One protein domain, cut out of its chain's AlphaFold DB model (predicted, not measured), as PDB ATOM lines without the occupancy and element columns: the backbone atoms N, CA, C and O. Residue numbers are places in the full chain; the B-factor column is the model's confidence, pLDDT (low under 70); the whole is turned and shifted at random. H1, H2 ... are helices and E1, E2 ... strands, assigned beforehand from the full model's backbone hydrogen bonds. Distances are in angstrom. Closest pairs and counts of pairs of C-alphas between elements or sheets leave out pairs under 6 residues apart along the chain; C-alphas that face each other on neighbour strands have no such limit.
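This is residues 2 to 131 of the 360 residues of the protein "S-adenosyl-L-methionine-dependent methyltransferase" of Lentinula edodes (UniProt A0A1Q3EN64). The model is an open, loose frame: the long helix H3, with H1 on its first part, makes one side, H4 stands at the corner after it, and a head of H5 to H8 with the small hairpin E1 E2 makes the other side. H3 and H4 are apart from the hairpin, and residues 12 to 24 loop from H1 toward the head and fold back to H2. The printed part has 130 residues, with eight named helices followed by two named strands, which form one antiparallel sheet; the class is mostly helix. The whole is loose, with a radius of gyration of the C-alphas of 17.6 A and spans of 45 by 43 by 26 A.

H1, residues 2 to 11, touches H3, residues 33 to 53, and H3 touches it with residues 34 to 39 alone; they run opposite ways at a steep tilt of 38 degrees, and their closest C-alphas, of Ala 4 and Ala 38, are 5.5 A apart. H2, residues 25 to 28, touches no helix. H4, residues 56 to 64, is close to H3 but not clearly touching, with the closest C-alphas, of Ala 51 and Thr 59, 7.0 A apart. H5, residues 68 to 77, touches residues 110 to 114 of H8, residues 104 to 115, opposite ways at a steep tilt of 62 degrees; the closest C-alphas are those of Cys 71 and Leu 110, 5.7 A apart. H7, residues 93 to 100, touches residues 104 to 108 of H8, about perpendicular at 84 degrees, with the closest C-alphas, of Ala 97 and Pro 104, 5.2 A apart. H6, residues 80 to 85, touches H7, only just about perpendicular at 71 degrees; the closest C-alphas, of Ile 80 and Ser 100, are 6.6 A apart. E1, residues 120 to 123, and E2, residues 127 to 130, form a hairpin, with N 123 and O 127 at 2.8 A and N 129 and O 121 at 2.8 A, within hydrogen-bond range. The closest C-alphas of H6 and E2, of Leu 84 and Gly 130, are 5.5 A apart, and those of H8 and E1, of Ala 115 and Gln 121, 5.4 A. Every O i to N i+4 pair is within range in H3 to H8; in H1 it is 4 of 6, and H2 is too short for one.

H1 begins at C-alpha 2, (-13.530, -1.215, -47.267), and is 15.1 A long. H2 is 5.6 A, H3 30.6 A, H4 12.2 A, H5 14.2 A, H6 8.9 A, H7 10.2 A and H8 15.9 A long. E1 is 9.7 A and E2 10.5 A long, ending at C-alpha 130, (-0.589, 24.025, -49.513).

The C-alphas farthest apart, of Asp 6 and Glu 103, are 45.4 A apart. The printed part has no cut. The link from H1 to H2, 13 residues, is long. Residues 43 to 49, 52 to 58 and 60 to 65 stand free. The mean pLDDT of the printed part is 80.7, and 26 residues are under 70, among them 19 to 25 and 124 to 131.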
ATOM      1  N   THR A   2     -12.075  -1.242 -47.000       81.94
ATOM      2  CA  THR A   2     -13.530  -1.215 -47.267       81.94
ATOM      3  C   THR A   2     -14.343  -0.555 -46.152       81.94
ATOM      4  O   THR A   2     -15.096   0.363 -46.427       81.94
ATOM      5  N   GLU A   3     -14.099  -0.910 -44.885       83.19
ATOM      6  CA  GLU A   3     -14.804  -0.277 -43.758       83.19
ATOM      7  C   GLU A   3     -14.569   1.236 -43.655       83.19
ATOM      8  O   GLU A   3     -15.492   1.973 -43.330       83.19
ATOM      9  N   ALA A   4     -13.352   1.709 -43.942       83.62
ATOM     10  CA  ALA A   4     -13.067   3.141 -43.957       83.62
ATOM     11  C   ALA A   4     -13.813   3.826 -45.112       83.62
ATOM     12  O   ALA A   4     -14.440   4.854 -44.890       83.62
ATOM     13  N   LEU A   5     -13.802   3.232 -46.314       84.94
ATOM     14  CA  LEU A   5     -14.536   3.744 -47.479       84.94
ATOM     15  C   LEU A   5     -16.043   3.846 -47.204       84.94
ATOM     16  O   LEU A   5     -16.651   4.865 -47.521       84.94
ATOM     17  N   ASP A   6     -16.622   2.826 -46.568       85.25
ATOM     18  CA  ASP A   6     -18.039   2.803 -46.199       85.25
ATOM     19  C   ASP A   6     -18.388   3.910 -45.196       85.25
ATOM     20  O   ASP A   6     -19.457   4.511 -45.282       85.25
ATOM     21  N   GLU A   7     -17.506   4.190 -44.230       85.31
ATOM     22  CA  GLU A   7     -17.718   5.283 -43.278       85.31
ATOM     23  C   GLU A   7     -17.555   6.656 -43.937       85.31
ATOM     24  O   GLU A   7     -18.402   7.516 -43.713       85.31
ATOM     25  N   TYR A   8     -16.541   6.857 -44.788       83.38
ATOM     26  CA  TYR A   8     -16.375   8.093 -45.566       83.38
ATOM     27  C   TYR A   8     -17.583   8.367 -46.473       83.38
ATOM     28  O   TYR A   8     -18.070   9.495 -46.531       83.38
ATOM     29  N   GLY A   9     -18.144   7.329 -47.104       80.69
ATOM     30  CA  GLY A   9     -19.331   7.442 -47.954       80.69
ATOM     31  C   GLY A   9     -20.575   8.004 -47.249       80.69
ATOM     32  O   GLY A   9     -21.466   8.526 -47.914       80.69
ATOM     33  N   LYS A  10     -20.637   7.964 -45.911       82.31
ATOM     34  CA  LYS A  10     -21.745   8.553 -45.137       82.31
ATOM     35  C   LYS A  10     -21.689  10.079 -45.046       82.31
ATOM     36  O   LYS A  10     -22.704  10.683 -44.717       82.31
ATOM     37  N   TYR A  11     -20.532  10.686 -45.316       74.06
ATOM     38  CA  TYR A  11     -20.302  12.129 -45.186       74.06
ATOM     39  C   TYR A  11     -20.393  12.887 -46.522       74.06
ATOM     40  O   TYR A  11     -20.157  14.087 -46.550       74.06
ATOM     41  N   GLY A  12     -20.774  12.218 -47.616       64.38
ATOM     42  CA  GLY A  12     -21.130  12.856 -48.893       64.38
ATOM     43  C   GLY A  12     -19.970  13.117 -49.860       64.38
ATOM     44  O   GLY A  12     -20.176  12.973 -51.061       64.38
ATOM     45  N   ASP A  13     -18.759  13.376 -49.354       68.31
ATOM     46  CA  ASP A  13     -17.606  13.801 -50.176       68.31
ATOM     47  C   ASP A  13     -16.552  12.705 -50.421       68.31
ATOM     48  O   ASP A  13     -15.502  12.939 -51.019       68.31
ATOM     49  N   GLY A  14     -16.844  11.465 -50.019       78.00
ATOM     50  CA  GLY A  14     -15.939  10.336 -50.226       78.00
ATOM     51  C   GLY A  14     -14.662  10.447 -49.390       78.00
ATOM     52  O   GLY A  14     -14.689  10.913 -48.258       78.00
ATOM     53  N   VAL A  15     -13.548   9.921 -49.903       81.62
ATOM     54  CA  VAL A  15     -12.258   9.950 -49.194       81.62
ATOM     55  C   VAL A  15     -11.521  11.247 -49.534       81.62
ATOM     56  O   VAL A  15     -11.386  11.533 -50.726       81.62
ATOM     57  N   PRO A  16     -10.969  11.976 -48.542       76.88
ATOM     58  CA  PRO A  16     -10.131  13.142 -48.788       76.88
ATOM     59  C   PRO A  16      -8.987  12.825 -49.754       76.88
ATOM     60  O   PRO A  16      -8.240  11.858 -49.569       76.88
ATOM     61  N   SER A  17      -8.835  13.652 -50.785       75.31
ATOM     62  CA  SER A  17      -7.719  13.549 -51.719       75.31
ATOM     63  C   SER A  17      -6.474  14.203 -51.128       75.31
ATOM     64  O   SER A  17      -6.508  15.352 -50.701       75.31
ATOM     65  N   VAL A  18      -5.335  13.508 -51.181       70.81
ATOM     66  CA  VAL A  18      -4.025  14.078 -50.807       70.81
ATOM     67  C   VAL A  18      -3.506  15.120 -51.808       70.81
ATOM     68  O   VAL A  18      -2.436  15.688 -51.602       70.81
ATOM     69  N   TYR A  19      -4.229  15.339 -52.911       65.75
ATOM     70  CA  TYR A  19      -3.870  16.256 -53.997       65.75
ATOM     71  C   TYR A  19      -4.806  17.462 -54.106       65.75
ATOM     72  O   TYR A  19      -4.629  18.292 -54.994       65.75
ATOM     73  N   GLU A  20      -5.827  17.538 -53.256       64.94
ATOM     74  CA  GLU A  20      -6.762  18.657 -53.219       64.94
ATOM     75  C   GLU A  20      -6.592  19.408 -51.903       64.94
ATOM     76  O   GLU A  20      -6.179  18.831 -50.904       64.94
ATOM     77  N   THR A  21      -6.885  20.705 -51.898       61.56
ATOM     78  CA  THR A  21      -6.843  21.560 -50.698       61.56
ATOM     79  C   THR A  21      -8.236  21.865 -50.160       61.56
ATOM     80  O   THR A  21      -8.391  22.742 -49.319       61.56
ATOM     81  N   ASN A  22      -9.261  21.204 -50.701       63.16
ATOM     82  CA  ASN A  22     -10.638  21.420 -50.291       63.16
ATOM     83  C   ASN A  22     -10.810  20.942 -48.849       63.16
ATOM     84  O   ASN A  22     -10.342  19.855 -48.501       63.16
ATOM     85  N   THR A  23     -11.494  21.743 -48.038       65.00
ATOM     86  CA  THR A  23     -11.918  21.310 -46.710       65.00
ATOM     87  C   THR A  23     -12.875  20.136 -46.860       65.00
ATOM     88  O   THR A  23     -13.816  20.168 -47.656       65.00
ATOM     89  N   HIS A  24     -12.615  19.070 -46.118       69.44
ATOM     90  CA  HIS A  24     -13.486  17.914 -46.050       69.44
ATOM     91  C   HIS A  24     -14.477  18.103 -44.891       69.44
ATOM     92  O   HIS A  24     -14.096  18.626 -43.844       69.44
ATOM     93  N   PRO A  25     -15.729  17.615 -44.974       68.44
ATOM     94  CA  PRO A  25     -16.691  17.745 -43.876       68.44
ATOM     95  C   PRO A  25     -16.185  17.203 -42.530       68.44
ATOM     96  O   PRO A  25     -16.568  17.696 -41.478       68.44
ATOM     97  N   LEU A  26     -15.300  16.201 -42.541       70.44
ATOM     98  CA  LEU A  26     -14.653  15.666 -41.328       70.44
ATOM     99  C   LEU A  26     -13.570  16.568 -40.717       70.44
ATOM    100  O   LEU A  26     -13.122  16.274 -39.611       70.44
ATOM    101  N   ASP A  27     -13.159  17.641 -41.389       65.38
ATOM    102  CA  ASP A  27     -12.273  18.649 -40.799       65.38
ATOM    103  C   ASP A  27     -13.041  19.501 -39.775       65.38
ATOM    104  O   ASP A  27     -12.495  19.908 -38.749       65.38
ATOM    105  N   GLU A  28     -14.345  19.693 -40.006       61.31
ATOM    106  CA  GLU A  28     -15.254  20.429 -39.120       61.31
ATOM    107  C   GLU A  28     -16.142  19.506 -38.265       61.31
ATOM    108  O   GLU A  28     -16.634  19.897 -37.202       61.31
ATOM    109  N   HIS A  29     -16.355  18.262 -38.704       65.38
ATOM    110  CA  HIS A  29     -17.210  17.289 -38.032       65.38
ATOM    111  C   HIS A  29     -16.435  16.181 -37.326       65.38
ATOM    112  O   HIS A  29     -15.388  15.699 -37.744       65.38
ATOM    113  N   LYS A  30     -17.028  15.688 -36.240       69.44
ATOM    114  CA  LYS A  30     -16.462  14.606 -35.443       69.44
ATOM    115  C   LYS A  30     -16.423  13.288 -36.227       69.44
ATOM    116  O   LYS A  30     -17.453  12.745 -36.630       69.44
ATOM    117  N   MET A  31     -15.226  12.714 -36.315       75.62
ATOM    118  CA  MET A  31     -15.001  11.390 -36.891       75.62
ATOM    119  C   MET A  31     -15.695  10.278 -36.086       75.62
ATOM    120  O   MET A  31     -15.562  10.211 -34.856       75.62
ATOM    121  N   SER A  32     -16.407   9.382 -36.782       83.44
ATOM    122  CA  SER A  32     -17.084   8.241 -36.157       83.44
ATOM    123  C   SER A  32     -16.084   7.289 -35.485       83.44
ATOM    124  O   SER A  32     -14.940   7.141 -35.921       83.44
ATOM    125  N   LEU A  33     -16.515   6.602 -34.420       84.25
ATOM    126  CA  LEU A  33     -15.680   5.607 -33.730       84.25
ATOM    127  C   LEU A  33     -15.225   4.493 -34.684       84.25
ATOM    128  O   LEU A  33     -14.088   4.034 -34.617       84.25
ATOM    129  N   ARG A  34     -16.107   4.076 -35.596       86.69
ATOM    130  CA  ARG A  34     -15.798   3.038 -36.579       86.69
ATOM    131  C   ARG A  34     -14.728   3.499 -37.565       86.69
ATOM    132  O   ARG A  34     -13.803   2.737 -37.830       86.69
ATOM    133  N   LEU A  35     -14.794   4.751 -38.024       86.69
ATOM    134  CA  LEU A  35     -13.770   5.320 -38.897       86.69
ATOM    135  C   LEU A  35     -12.420   5.451 -38.173       86.69
ATOM    136  O   LEU A  35     -11.405   5.030 -38.721       86.69
ATOM    137  N   LYS A  36     -12.410   5.905 -36.909       86.12
ATOM    138  CA  LYS A  36     -11.202   5.925 -36.056       86.12
ATOM    139  C   LYS A  36     -10.525   4.559 -35.975       86.12
ATOM    140  O   LYS A  36      -9.333   4.438 -36.248       86.12
ATOM    141  N   LYS A  37     -11.295   3.515 -35.650       87.62
ATOM    142  CA  LYS A  37     -10.785   2.139 -35.551       87.62
ATOM    143  C   LYS A  37     -10.277   1.614 -36.898       87.62
ATOM    144  O   LYS A  37      -9.235   0.963 -36.943       87.62
ATOM    145  N   ALA A  38     -10.974   1.924 -37.991       89.38
ATOM    146  CA  ALA A  38     -10.561   1.520 -39.331       89.38
ATOM    147  C   ALA A  38      -9.242   2.186 -39.766       89.38
ATOM    148  O   ALA A  38      -8.388   1.502 -40.331       89.38
ATOM    149  N   ILE A  39      -9.054   3.480 -39.475       88.44
ATOM    150  CA  ILE A  39      -7.804   4.208 -39.749       88.44
ATOM    151  C   ILE A  39      -6.654   3.624 -38.925       88.44
ATOM    152  O   ILE A  39      -5.652   3.230 -39.513       88.44
ATOM    153  N   ARG A  40      -6.832   3.436 -37.609       90.19
ATOM    154  CA  ARG A  40      -5.831   2.790 -36.736       90.19
ATOM    155  C   ARG A  40      -5.372   1.434 -37.281       90.19
ATOM    156  O   ARG A  40      -4.177   1.149 -37.340       90.19
ATOM    157  N   ASN A  41      -6.322   0.600 -37.707       90.31
ATOM    158  CA  ASN A  41      -6.021  -0.704 -38.301       90.31
ATOM    159  C   ASN A  41      -5.219  -0.576 -39.601       90.31
ATOM    160  O   ASN A  41      -4.274  -1.332 -39.813       90.31
ATOM    161  N   LEU A  42      -5.587   0.368 -40.473       91.38
ATOM    162  CA  LEU A  42      -4.875   0.618 -41.726       91.38
ATOM    163  C   LEU A  42      -3.450   1.117 -41.482       91.38
ATOM    164  O   LEU A  42      -2.522   0.597 -42.094       91.38
ATOM    165  N   GLU A  43      -3.262   2.073 -40.576       91.12
ATOM    166  CA  GLU A  43      -1.947   2.618 -40.226       91.12
ATOM    167  C   GLU A  43      -1.020   1.535 -39.668       91.12
ATOM    168  O   GLU A  43       0.112   1.387 -40.135       91.12
ATOM    169  N   GLY A  44      -1.514   0.733 -38.721       91.50
ATOM    170  CA  GLY A  44      -0.755  -0.383 -38.164       91.50
ATOM    171  C   GLY A  44      -0.428  -1.455 -39.210       91.50
ATOM    172  O   GLY A  44       0.705  -1.933 -39.265       91.50
ATOM    173  N   ALA A  45      -1.382  -1.810 -40.076       92.62
ATOM    174  CA  ALA A  45      -1.172  -2.810 -41.123       92.62
ATOM    175  C   ALA A  45      -0.172  -2.342 -42.194       92.62
ATOM    176  O   ALA A  45       0.681  -3.124 -42.620       92.62
ATOM    177  N   CYS A  46      -0.249  -1.078 -42.619       92.12
ATOM    178  CA  CYS A  46       0.676  -0.493 -43.589       92.12
ATOM    179  C   CYS A  46       2.106  -0.428 -43.039       92.12
ATOM    180  O   CYS A  46       3.038  -0.816 -43.745       92.12
ATOM    181  N   ASP A  47       2.297  -0.001 -41.784       90.88
ATOM    182  CA  ASP A  47       3.633   0.010 -41.171       90.88
ATOM    183  C   ASP A  47       4.186  -1.414 -41.012       90.88
ATOM    184  O   ASP A  47       5.331  -1.674 -41.390       90.88
ATOM    185  N   GLN A  48       3.358  -2.369 -40.569       91.12
ATOM    186  CA  GLN A  48       3.744  -3.779 -40.482       91.12
ATOM    187  C   GLN A  48       4.169  -4.339 -41.847       91.12
ATOM    188  O   GLN A  48       5.176  -5.046 -41.937       91.12
ATOM    189  N   LEU A  49       3.437  -4.022 -42.920       92.00
ATOM    190  CA  LEU A  49       3.776  -4.445 -44.279       92.00
ATOM    191  C   LEU A  49       5.124  -3.862 -44.723       92.00
ATOM    192  O   LEU A  49       5.994  -4.607 -45.178       92.00
ATOM    193  N   CYS A  50       5.329  -2.556 -44.533       90.00
ATOM    194  CA  CYS A  50       6.595  -1.883 -44.828       90.00
ATOM    195  C   CYS A  50       7.765  -2.497 -44.045       90.00
ATOM    196  O   CYS A  50       8.812  -2.787 -44.623       90.00
ATOM    197  N   ALA A  51       7.576  -2.752 -42.747       87.81
ATOM    198  CA  ALA A  51       8.585  -3.353 -41.879       87.81
ATOM    199  C   ALA A  51       8.894  -4.815 -42.238       87.81
ATOM    200  O   ALA A  51      10.024  -5.259 -42.054       87.81
ATOM    201  N   THR A  52       7.914  -5.556 -42.765       89.38
ATOM    202  CA  THR A  52       8.085  -6.958 -43.186       89.38
ATOM    203  C   THR A  52       8.884  -7.066 -44.488       89.38
ATOM    204  O   THR A  52       9.662  -8.001 -44.658       89.38
ATOM    205  N   LEU A  53       8.701  -6.119 -45.414       92.25
ATOM    206  CA  LEU A  53       9.369  -6.122 -46.720       92.25
ATOM    207  C   LEU A  53      10.782  -5.526 -46.678       92.25
ATOM    208  O   LEU A  53      11.656  -5.955 -47.434       92.25
ATOM    209  N   ALA A  54      11.012  -4.516 -45.837       90.88
ATOM    210  CA  ALA A  54      12.279  -3.799 -45.793       90.88
ATOM    211  C   ALA A  54      13.359  -4.567 -45.000       90.88
ATOM    212  O   ALA A  54      13.104  -5.007 -43.877       90.88
ATOM    213  N   PRO A  55      14.604  -4.674 -45.511       91.75
ATOM    214  CA  PRO A  55      15.711  -5.239 -44.742       91.75
ATOM    215  C   PRO A  55      15.924  -4.483 -43.415       91.75
ATOM    216  O   PRO A  55      15.902  -3.249 -43.424       91.75
ATOM    217  N   PRO A  56      16.222  -5.157 -42.285       89.50
ATOM    218  CA  PRO A  56      16.318  -4.501 -40.975       89.50
ATOM    219  C   PRO A  56      17.272  -3.300 -40.928       89.50
ATOM    220  O   PRO A  56      16.940  -2.268 -40.349       89.50
ATOM    221  N   LEU A  57      18.436  -3.395 -41.583       88.94
ATOM    222  CA  LEU A  57      19.405  -2.296 -41.635       88.94
ATOM    223  C   LEU A  57      18.859  -1.075 -42.392       88.94
ATOM    224  O   LEU A  57      19.044   0.051 -41.942       88.94
ATOM    225  N   HIS A  58      18.151  -1.297 -43.504       87.88
ATOM    226  CA  HIS A  58      17.492  -0.231 -44.261       87.88
ATOM    227  C   HIS A  58      16.434   0.474 -43.398       87.88
ATOM    228  O   HIS A  58      16.397   1.701 -43.332       87.88
ATOM    229  N   THR A  59      15.628  -0.296 -42.664       86.12
ATOM    230  CA  THR A  59      14.616   0.242 -41.745       86.12
ATOM    231  C   THR A  59      15.235   1.089 -40.629       86.12
ATOM    232  O   THR A  59      14.725   2.169 -40.335       86.12
ATOM    233  N   ILE A  60      16.344   0.643 -40.027       86.69
ATOM    234  CA  ILE A  60      17.043   1.400 -38.973       86.69
ATOM    235  C   ILE A  60      17.588   2.720 -39.517       86.69
ATOM    236  O   ILE A  60      17.377   3.756 -38.892       86.69
ATOM    237  N   VAL A  61      18.258   2.700 -40.673       86.94
ATOM    238  CA  VAL A  61      18.825   3.913 -41.281       86.94
ATOM    239  C   VAL A  61      17.724   4.937 -41.572       86.94
ATOM    240  O   VAL A  61      17.850   6.088 -41.160       86.94
ATOM    241  N   ASN A  62      16.607   4.514 -42.170       83.19
ATOM    242  CA  ASN A  62      15.493   5.418 -42.476       83.19
ATOM    243  C   ASN A  62      14.844   6.012 -41.219       83.19
ATOM    244  O   ASN A  62      14.492   7.189 -41.215       83.19
ATOM    245  N   ARG A  63      14.697   5.224 -40.147       83.81
ATOM    246  CA  ARG A  63      14.122   5.700 -38.876       83.81
ATOM    247  C   ARG A  63      15.081   6.605 -38.097       83.81
ATOM    248  O   ARG A  63      14.636   7.545 -37.450       83.81
ATOM    249  N   ALA A  64      16.386   6.344 -38.159       84.50
ATOM    250  CA  ALA A  64      17.399   7.143 -37.468       84.50
ATOM    251  C   ALA A  64      17.663   8.495 -38.151       84.50
ATOM    252  O   ALA A  64      18.049   9.455 -37.488       84.50
ATOM    253  N   GLN A  65      17.461   8.577 -39.468       84.31
ATOM    254  CA  GLN A  65      17.654   9.793 -40.263       84.31
ATOM    255  C   GLN A  65      16.335  10.535 -40.529       84.31
ATOM    256  O   GLN A  65      16.150  11.129 -41.593       84.31
ATOM    257  N   ASP A  66      15.408  10.513 -39.568       81.94
ATOM    258  CA  ASP A  66      14.132  11.210 -39.695       81.94
ATOM    259  C   ASP A  66      14.210  12.665 -39.202       81.94
ATOM    260  O   ASP A  66      14.153  12.958 -38.008       81.94
ATOM    261  N   TYR A  67      14.323  13.602 -40.144       85.38
ATOM    262  CA  TYR A  67      14.404  15.045 -39.867       85.38
ATOM    263  C   TYR A  67      13.063  15.775 -39.995       85.38
ATOM    264  O   TYR A  67      13.009  17.005 -39.928       85.38
ATOM    265  N   TYR A  68      11.970  15.031 -40.162       83.50
ATOM    266  CA  TYR A  68      10.647  15.582 -40.436       83.50
ATOM    267  C   TYR A  68      10.168  16.606 -39.417       83.50
ATOM    268  O   TYR A  68       9.723  17.689 -39.788       83.50
ATOM    269  N   TRP A  69      10.306  16.283 -38.131       81.81
ATOM    270  CA  TRP A  69       9.867  17.139 -37.031       81.81
ATOM    271  C   TRP A  69      10.556  18.503 -37.053       81.81
ATOM    272  O   TRP A  69       9.929  19.531 -36.792       81.81
ATOM    273  N   SER A  70      11.835  18.528 -37.425       88.00
ATOM    274  CA  SER A  70      12.596  19.765 -37.587       88.00
ATOM    275  C   SER A  70      12.070  20.588 -38.764       88.00
ATOM    276  O   SER A  70      11.904  21.799 -38.630       88.00
ATOM    277  N   CYS A  71      11.752  19.943 -39.890       88.44
ATOM    278  CA  CYS A  71      11.165  20.608 -41.055       88.44
ATOM    279  C   CYS A  71       9.774  21.183 -40.750       88.44
ATOM    280  O   CYS A  71       9.539  22.355 -41.039       88.44
ATOM    281  N   LEU A  72       8.889  20.404 -40.114       84.69
ATOM    282  CA  LEU A  72       7.557  20.859 -39.701       84.69
ATOM    283  C   LEU A  72       7.646  22.056 -38.756       84.69
ATOM    284  O   LEU A  72       6.945  23.049 -38.935       84.69
ATOM    285  N   ARG A  73       8.549  21.995 -37.773       82.94
ATOM    286  CA  ARG A  73       8.755  23.093 -36.830       82.94
ATOM    287  C   ARG A  73       9.188  24.374 -37.532       82.94
ATOM    288  O   ARG A  73       8.657  25.435 -37.219       82.94
ATOM    289  N   VAL A  74      10.141  24.292 -38.460       87.56
ATOM    290  CA  VAL A  74      10.587  25.465 -39.225       87.56
ATOM    291  C   VAL A  74       9.448  26.000 -40.098       87.56
ATOM    292  O   VAL A  74       9.244  27.211 -40.123       87.56
ATOM    293  N   ALA A  75       8.673  25.129 -40.751       85.69
ATOM    294  CA  ALA A  75       7.525  25.541 -41.559       85.69
ATOM    295  C   ALA A  75       6.462  26.281 -40.729       85.69
ATOM    296  O   ALA A  75       6.035  27.367 -41.115       85.69
ATOM    297  N   ALA A  76       6.097  25.743 -39.561       83.00
ATOM    298  CA  ALA A  76       5.129  26.363 -38.657       83.00
ATOM    299  C   ALA A  76       5.638  27.702 -38.092       83.00
ATOM    300  O   ALA A  76       4.924  28.698 -38.100       83.00
ATOM    301  N   GLN A  77       6.902  27.766 -37.651       83.31
ATOM    302  CA  GLN A  77       7.492  28.990 -37.088       83.31
ATOM    303  C   GLN A  77       7.573  30.146 -38.091       83.31
ATOM    304  O   GLN A  77       7.481  31.302 -37.685       83.31
ATOM    305  N   ASN A  78       7.741  29.834 -39.377       85.62
ATOM    306  CA  ASN A  78       7.804  30.821 -40.455       85.62
ATOM    307  C   ASN A  78       6.475  30.940 -41.216       85.62
ATOM    308  O   ASN A  78       6.450  31.525 -42.294       85.62
ATOM    309  N   LYS A  79       5.382  30.385 -40.665       85.31
ATOM    310  CA  LYS A  79       4.017  30.518 -41.194       85.31
ATOM    311  C   LYS A  79       3.887  30.136 -42.671       85.31
ATOM    312  O   LYS A  79       3.129  30.743 -43.420       85.31
ATOM    313  N   ILE A  80       4.623  29.108 -43.098       84.94
ATOM    314  CA  ILE A  80       4.674  28.695 -44.507       84.94
ATOM    315  C   ILE A  80       3.284  28.312 -45.037       84.94
ATOM    316  O   ILE A  80       2.959  28.657 -46.168       84.94
ATOM    317  N   ALA A  81       2.456  27.644 -44.227       80.69
ATOM    318  CA  ALA A  81       1.088  27.295 -44.612       80.69
ATOM    319  C   ALA A  81       0.224  28.544 -44.878       80.69
ATOM    320  O   ALA A  81      -0.398  28.633 -45.931       80.69
ATOM    321  N   ASP A  82       0.274  29.548 -43.992       79.00
ATOM    322  CA  ASP A  82      -0.480  30.805 -44.147       79.00
ATOM    323  C   ASP A  82      -0.083  31.568 -45.422       79.00
ATOM    324  O   ASP A  82      -0.923  32.162 -46.098       79.00
ATOM    325  N   LEU A  83       1.207  31.568 -45.766       80.88
ATOM    326  CA  LEU A  83       1.706  32.227 -46.976       80.88
ATOM    327  C   LEU A  83       1.190  31.548 -48.253       80.88
ATOM    328  O   LEU A  83       0.893  32.221 -49.241       80.88
ATOM    329  N   LEU A  84       1.069  30.219 -48.229       77.56
ATOM    330  CA  LEU A  84       0.610  29.431 -49.370       77.56
ATOM    331  C   LEU A  84      -0.909  29.502 -49.565       77.56
ATOM    332  O   LEU A  84      -1.348  29.586 -50.710       77.56
ATOM    333  N   ASP A  85      -1.693  29.550 -48.485       71.00
ATOM    334  CA  ASP A  85      -3.160  29.688 -48.545       71.00
ATOM    335  C   ASP A  85      -3.612  30.975 -49.244       71.00
ATOM    336  O   ASP A  85      -4.628  31.003 -49.936       71.00
ATOM    337  N   ASN A  86      -2.830  32.047 -49.111       61.47
ATOM    338  CA  ASN A  86      -3.139  33.340 -49.716       61.47
ATOM    339  C   ASN A  86      -2.872  33.397 -51.235       61.47
ATOM    340  O   ASN A  86      -3.080  34.445 -51.848       61.47
ATOM    341  N   THR A  87      -2.410  32.303 -51.857       63.56
ATOM    342  CA  THR A  87      -1.979  32.295 -53.263       63.56
ATOM    343  C   THR A  87      -2.739  31.257 -54.090       63.56
ATOM    344  O   THR A  87      -2.464  30.059 -54.042       63.56
ATOM    345  N   THR A  88      -3.671  31.715 -54.929       61.19
ATOM    346  CA  THR A  88      -4.374  30.854 -55.892       61.19
ATOM    347  C   THR A  88      -3.401  30.316 -56.949       61.19
ATOM    348  O   THR A  88      -2.908  31.088 -57.769       61.19
ATOM    349  N   GLY A  89      -3.152  29.000 -56.954       63.56
ATOM    350  CA  GLY A  89      -2.264  28.332 -57.924       63.56
ATOM    351  C   GLY A  89      -0.813  28.130 -57.465       63.56
ATOM    352  O   GLY A  89       0.054  27.853 -58.300       63.56
ATOM    353  N   GLY A  90      -0.565  28.260 -56.156       69.12
ATOM    354  CA  GLY A  90       0.733  28.017 -55.527       69.12
ATOM    355  C   GLY A  90       1.697  29.196 -55.622       69.12
ATOM    356  O   GLY A  90       1.492  30.147 -56.373       69.12
ATOM    357  N   MET A  91       2.765  29.136 -54.828       78.88
ATOM    358  CA  MET A  91       3.785  30.179 -54.758       78.88
ATOM    359  C   MET A  91       5.128  29.651 -55.265       78.88
ATOM    360  O   MET A  91       5.582  28.564 -54.883       78.88
ATOM    361  N   ASN A  92       5.800  30.451 -56.095       85.62
ATOM    362  CA  ASN A  92       7.147  30.125 -56.539       85.62
ATOM    363  C   ASN A  92       8.126  30.139 -55.343       85.62
ATOM    364  O   ASN A  92       7.930  30.858 -54.361       85.62
ATOM    365  N   LEU A  93       9.196  29.344 -55.429       86.12
ATOM    366  CA  LEU A  93      10.146  29.174 -54.324       86.12
ATOM    367  C   LEU A  93      10.829  30.487 -53.902       86.12
ATOM    368  O   LEU A  93      11.083  30.668 -52.716       86.12
ATOM    369  N   GLU A  94      11.145  31.375 -54.845       87.38
ATOM    370  CA  GLU A  94      11.861  32.627 -54.564       87.38
ATOM    371  C   GLU A  94      10.972  33.626 -53.811       87.38
ATOM    372  O   GLU A  94      11.404  34.250 -52.845       87.38
ATOM    373  N   SER A  95       9.703  33.730 -54.200       87.44
ATOM    374  CA  SER A  95       8.685  34.518 -53.510       87.44
ATOM    375  C   SER A  95       8.398  33.945 -52.127       87.44
ATOM    376  O   SER A  95       8.380  34.699 -51.161       87.44
ATOM    377  N   LEU A  96       8.270  32.618 -51.999       87.00
ATOM    378  CA  LEU A  96       8.052  31.986 -50.697       87.00
ATOM    379  C   LEU A  96       9.246  32.200 -49.762       87.00
ATOM    380  O   LEU A  96       9.054  32.499 -48.590       87.00
ATOM    381  N   ALA A  97      10.470  32.107 -50.284       90.00
ATOM    382  CA  ALA A  97      11.696  32.403 -49.548       90.00
ATOM    383  C   ALA A  97      11.759  33.864 -49.081       90.00
ATOM    384  O   ALA A  97      12.165  34.132 -47.948       90.00
ATOM    385  N   HIS A  98      11.341  34.797 -49.941       90.81
ATOM    386  CA  HIS A  98      11.278  36.218 -49.617       90.81
ATOM    387  C   HIS A  98      10.284  36.498 -48.482       90.81
ATOM    388  O   HIS A  98      10.669  37.091 -47.477       90.81
ATOM    389  N   GLU A  99       9.047  36.017 -48.615       88.44
ATOM    390  CA  GLU A  99       7.971  36.233 -47.637       88.44
ATOM    391  C   GLU A  99       8.241  35.518 -46.306       88.44
ATOM    392  O   GLU A  99       7.982  36.056 -45.231       88.44
ATOM    393  N   SER A 100       8.811  34.310 -46.350       88.50
ATOM    394  CA  SER A 100       9.109  33.544 -45.140       88.50
ATOM    395  C   SER A 100      10.412  33.963 -44.453       88.50
ATOM    396  O   SER A 100      10.701  33.482 -43.359       88.50
ATOM    397  N   GLY A 101      11.263  34.756 -45.114       91.00
ATOM    398  CA  GLY A 101      12.603  35.108 -44.633       91.00
ATOM    399  C   GLY A 101      13.599  33.937 -44.578       91.00
ATOM    400  O   GLY A 101      14.608  34.019 -43.873       91.00
ATOM    401  N   ILE A 102      13.338  32.836 -45.295       91.19
ATOM    402  CA  ILE A 102      14.217  31.656 -45.333       91.19
ATOM    403  C   ILE A 102      15.034  31.693 -46.621       91.19
ATOM    404  O   ILE A 102      14.506  31.936 -47.696       91.19
ATOM    405  N   GLU A 103      16.330  31.397 -46.532       92.69
ATOM    406  CA  GLU A 103      17.191  31.332 -47.716       92.69
ATOM    407  C   GLU A 103      16.675  30.275 -48.732       92.69
ATOM    408  O   GLU A 103      16.371  29.145 -48.326       92.69
ATOM    409  N   PRO A 104      16.580  30.603 -50.040       89.88
ATOM    410  CA  PRO A 104      15.915  29.757 -51.036       89.88
ATOM    411  C   PRO A 104      16.437  28.319 -51.131       89.88
ATOM    412  O   PRO A 104      15.654  27.381 -51.314       89.88
ATOM    413  N   SER A 105      17.751  28.094 -51.017       89.31
ATOM    414  CA  SER A 105      18.328  26.747 -51.094       89.31
ATOM    415  C   SER A 105      17.911  25.874 -49.905       89.31
ATOM    416  O   SER A 105      17.535  24.715 -50.098       89.31
ATOM    417  N   LYS A 106      17.873  26.445 -48.694       91.44
ATOM    418  CA  LYS A 106      17.385  25.770 -47.481       91.44
ATOM    419  C   LYS A 106      15.889  25.498 -47.553       91.44
ATOM    420  O   LYS A 106      15.466  24.381 -47.249       91.44
ATOM    421  N   LEU A 107      15.105  26.485 -47.991       91.00
ATOM    422  CA  LEU A 107      13.658  26.335 -48.127       91.00
ATOM    423  C   LEU A 107      13.312  25.211 -49.107       91.00
ATOM    424  O   LEU A 107      12.462  24.379 -48.812       91.00
ATOM    425  N   ARG A 108      14.033  25.101 -50.227       88.56
ATOM    426  CA  ARG A 108      13.849  24.019 -51.209       88.56
ATOM    427  C   ARG A 108      14.000  22.627 -50.602       88.56
ATOM    428  O   ARG A 108      13.197  21.743 -50.885       88.56
ATOM    429  N   ILE A 109      15.047  22.419 -49.802       89.75
ATOM    430  CA  ILE A 109      15.328  21.126 -49.158       89.75
ATOM    431  C   ILE A 109      14.217  20.797 -48.156       89.75
ATOM    432  O   ILE A 109      13.703  19.674 -48.136       89.75
ATOM    433  N   LEU A 110      13.815  21.793 -47.365       90.44
ATOM    434  CA  LEU A 110      12.735  21.670 -46.395       90.44
ATOM    435  C   LEU A 110      11.410  21.312 -47.077       90.44
ATOM    436  O   LEU A 110      10.787  20.318 -46.711       90.44
ATOM    437  N   MET A 111      11.010  22.071 -48.098       87.81
ATOM    438  CA  MET A 111       9.730  21.885 -48.779       87.81
ATOM    439  C   MET A 111       9.660  20.544 -49.510       87.81
ATOM    440  O   MET A 111       8.637  19.876 -49.434       87.81
ATOM    441  N   ARG A 112      10.757  20.078 -50.124       87.75
ATOM    442  CA  ARG A 112      10.818  18.725 -50.712       87.75
ATOM    443  C   ARG A 112      10.637  17.621 -49.674       87.75
ATOM    444  O   ARG A 112       9.936  16.649 -49.935       87.75
ATOM    445  N   THR A 113      11.244  17.778 -48.498       87.75
ATOM    446  CA  THR A 113      11.112  16.804 -47.401       87.75
ATOM    447  C   THR A 113       9.670  16.729 -46.897       87.75
ATOM    448  O   THR A 113       9.154  15.641 -46.654       87.75
ATOM    449  N   LEU A 114       9.006  17.879 -46.767       85.88
ATOM    450  CA  LEU A 114       7.609  17.952 -46.337       85.88
ATOM    451  C   LEU A 114       6.634  17.488 -47.429       85.88
ATOM    452  O   LEU A 114       5.637  16.840 -47.119       85.88
ATOM    453  N   ALA A 115       6.948  17.738 -48.702       84.62
ATOM    454  CA  ALA A 115       6.150  17.256 -49.823       84.62
ATOM    455  C   ALA A 115       6.190  15.729 -49.968       84.62
ATOM    456  O   ALA A 115       5.165  15.105 -50.228       84.62
ATOM    457  N   ALA A 116       7.339  15.102 -49.694       84.88
ATOM    458  CA  ALA A 116       7.468  13.643 -49.659       84.88
ATOM    459  C   ALA A 116       6.604  12.970 -48.572       84.88
ATOM    460  O   ALA A 116       6.386  11.763 -48.630       84.88
ATOM    461  N   ARG A 117       6.114  13.740 -47.589       82.88
ATOM    462  CA  ARG A 117       5.180  13.292 -46.545       82.88
ATOM    463  C   ARG A 117       3.786  13.909 -46.666       82.88
ATOM    464  O   ARG A 117       3.024  13.889 -45.709       82.88
ATOM    465  N   HIS A 118       3.454  14.423 -47.848       80.62
ATOM    466  CA  HIS A 118       2.131  14.950 -48.177       80.62
ATOM    467  C   HIS A 118       1.703  16.184 -47.366       80.62
ATOM    468  O   HIS A 118       0.521  16.480 -47.342       80.62
ATOM    469  N   CYS A 119       2.621  16.929 -46.733       74.31
ATOM    470  CA  CYS A 119       2.277  18.197 -46.062       74.31
ATOM    471  C   CYS A 119       2.154  19.386 -47.014       74.31
ATOM    472  O   CYS A 119       1.463  20.357 -46.715       74.31
ATOM    473  N   PHE A 120       2.860  19.329 -48.138       79.00
ATOM    474  CA  PHE A 120       2.823  20.328 -49.201       79.00
ATOM    475  C   PHE A 120       2.882  19.607 -50.544       79.00
ATOM    476  O   PHE A 120       3.336  18.466 -50.619       79.00
ATOM    477  N   GLN A 121       2.463  20.269 -51.614       75.81
ATOM    478  CA  GLN A 121       2.542  19.708 -52.958       75.81
ATOM    479  C   GLN A 121       3.498  20.536 -53.814       75.81
ATOM    480  O   GLN A 121       3.366  21.754 -53.916       75.81
ATOM    481  N   GLU A 122       4.475  19.877 -54.439       77.75
ATOM    482  CA  GLU A 122       5.282  20.495 -55.495       77.75
ATOM    483  C   GLU A 122       4.503  20.397 -56.811       77.75
ATOM    484  O   GLU A 122       4.098  19.311 -57.230       77.75
ATOM    485  N   VAL A 123       4.285  21.532 -57.464       72.69
ATOM    486  CA  VAL A 123       3.571  21.619 -58.736       72.69
ATOM    487  C   VAL A 123       4.517  22.186 -59.774       72.69
ATOM    488  O   VAL A 123       5.225  23.177 -59.557       72.69
ATOM    489  N   LYS A 124       4.549  21.504 -60.917       62.19
ATOM    490  CA  LYS A 124       5.392  21.892 -62.041       62.19
ATOM    491  C   LYS A 124       5.044  23.312 -62.480       62.19
ATOM    492  O   LYS A 124       3.879  23.676 -62.559       62.19
ATOM    493  N   ASP A 125       6.087  24.082 -62.760       54.59
ATOM    494  CA  ASP A 125       6.037  25.413 -63.371       54.59
ATOM    495  C   ASP A 125       5.465  26.561 -62.508       54.59
ATOM    496  O   ASP A 125       5.666  27.719 -62.870       54.59
ATOM    497  N   THR A 126       4.864  26.291 -61.337       54.66
ATOM    498  CA  THR A 126       4.355  27.340 -60.417       54.66
ATOM    499  C   THR A 126       4.904  27.286 -58.983       54.66
ATOM    500  O   THR A 126       4.819  28.287 -58.275       54.66
ATOM    501  N   GLY A 127       5.562  26.194 -58.560       64.81
ATOM    502  CA  GLY A 127       6.233  26.094 -57.253       64.81
ATOM    503  C   GLY A 127       5.500  25.206 -56.241       64.81
ATOM    504  O   GLY A 127       5.074  24.105 -56.582       64.81
ATOM    505  N   PHE A 128       5.400  25.631 -54.979       59.75
ATOM    506  CA  PHE A 128       4.772  24.844 -53.906       59.75
ATOM    507  C   PHE A 128       3.330  25.292 -53.645       59.75
ATOM    508  O   PHE A 128       3.012  26.472 -53.748       59.75
ATOM    509  N   HIS A 129       2.467  24.339 -53.293       57.75
ATOM    510  CA  HIS A 129       1.074  24.546 -52.894       57.75
ATOM    511  C   HIS A 129       0.877  24.011 -51.474       57.75
ATOM    512  O   HIS A 129       1.536  23.040 -51.076       57.75
ATOM    513  N   GLY A 130      -0.036  24.631 -50.722       52.88
ATOM    514  CA  GLY A 130      -0.589  24.025 -49.513       52.88
ATOM    515  C   GLY A 130      -1.239  22.676 -49.835       52.88
ATOM    516  O   GLY A 130      -1.665  22.446 -50.963       52.88
ATOM    517  N   THR A 131      -1.287  21.773 -48.862       53.22
ATOM    518  CA  THR A 131      -2.229  20.632 -48.858       53.22
ATOM    519  C   THR A 131      -3.160  20.807 -47.652       53.22
ATOM    520  O   THR A 131      -2.879  21.677 -46.832       53.22
TER     521      THR A 131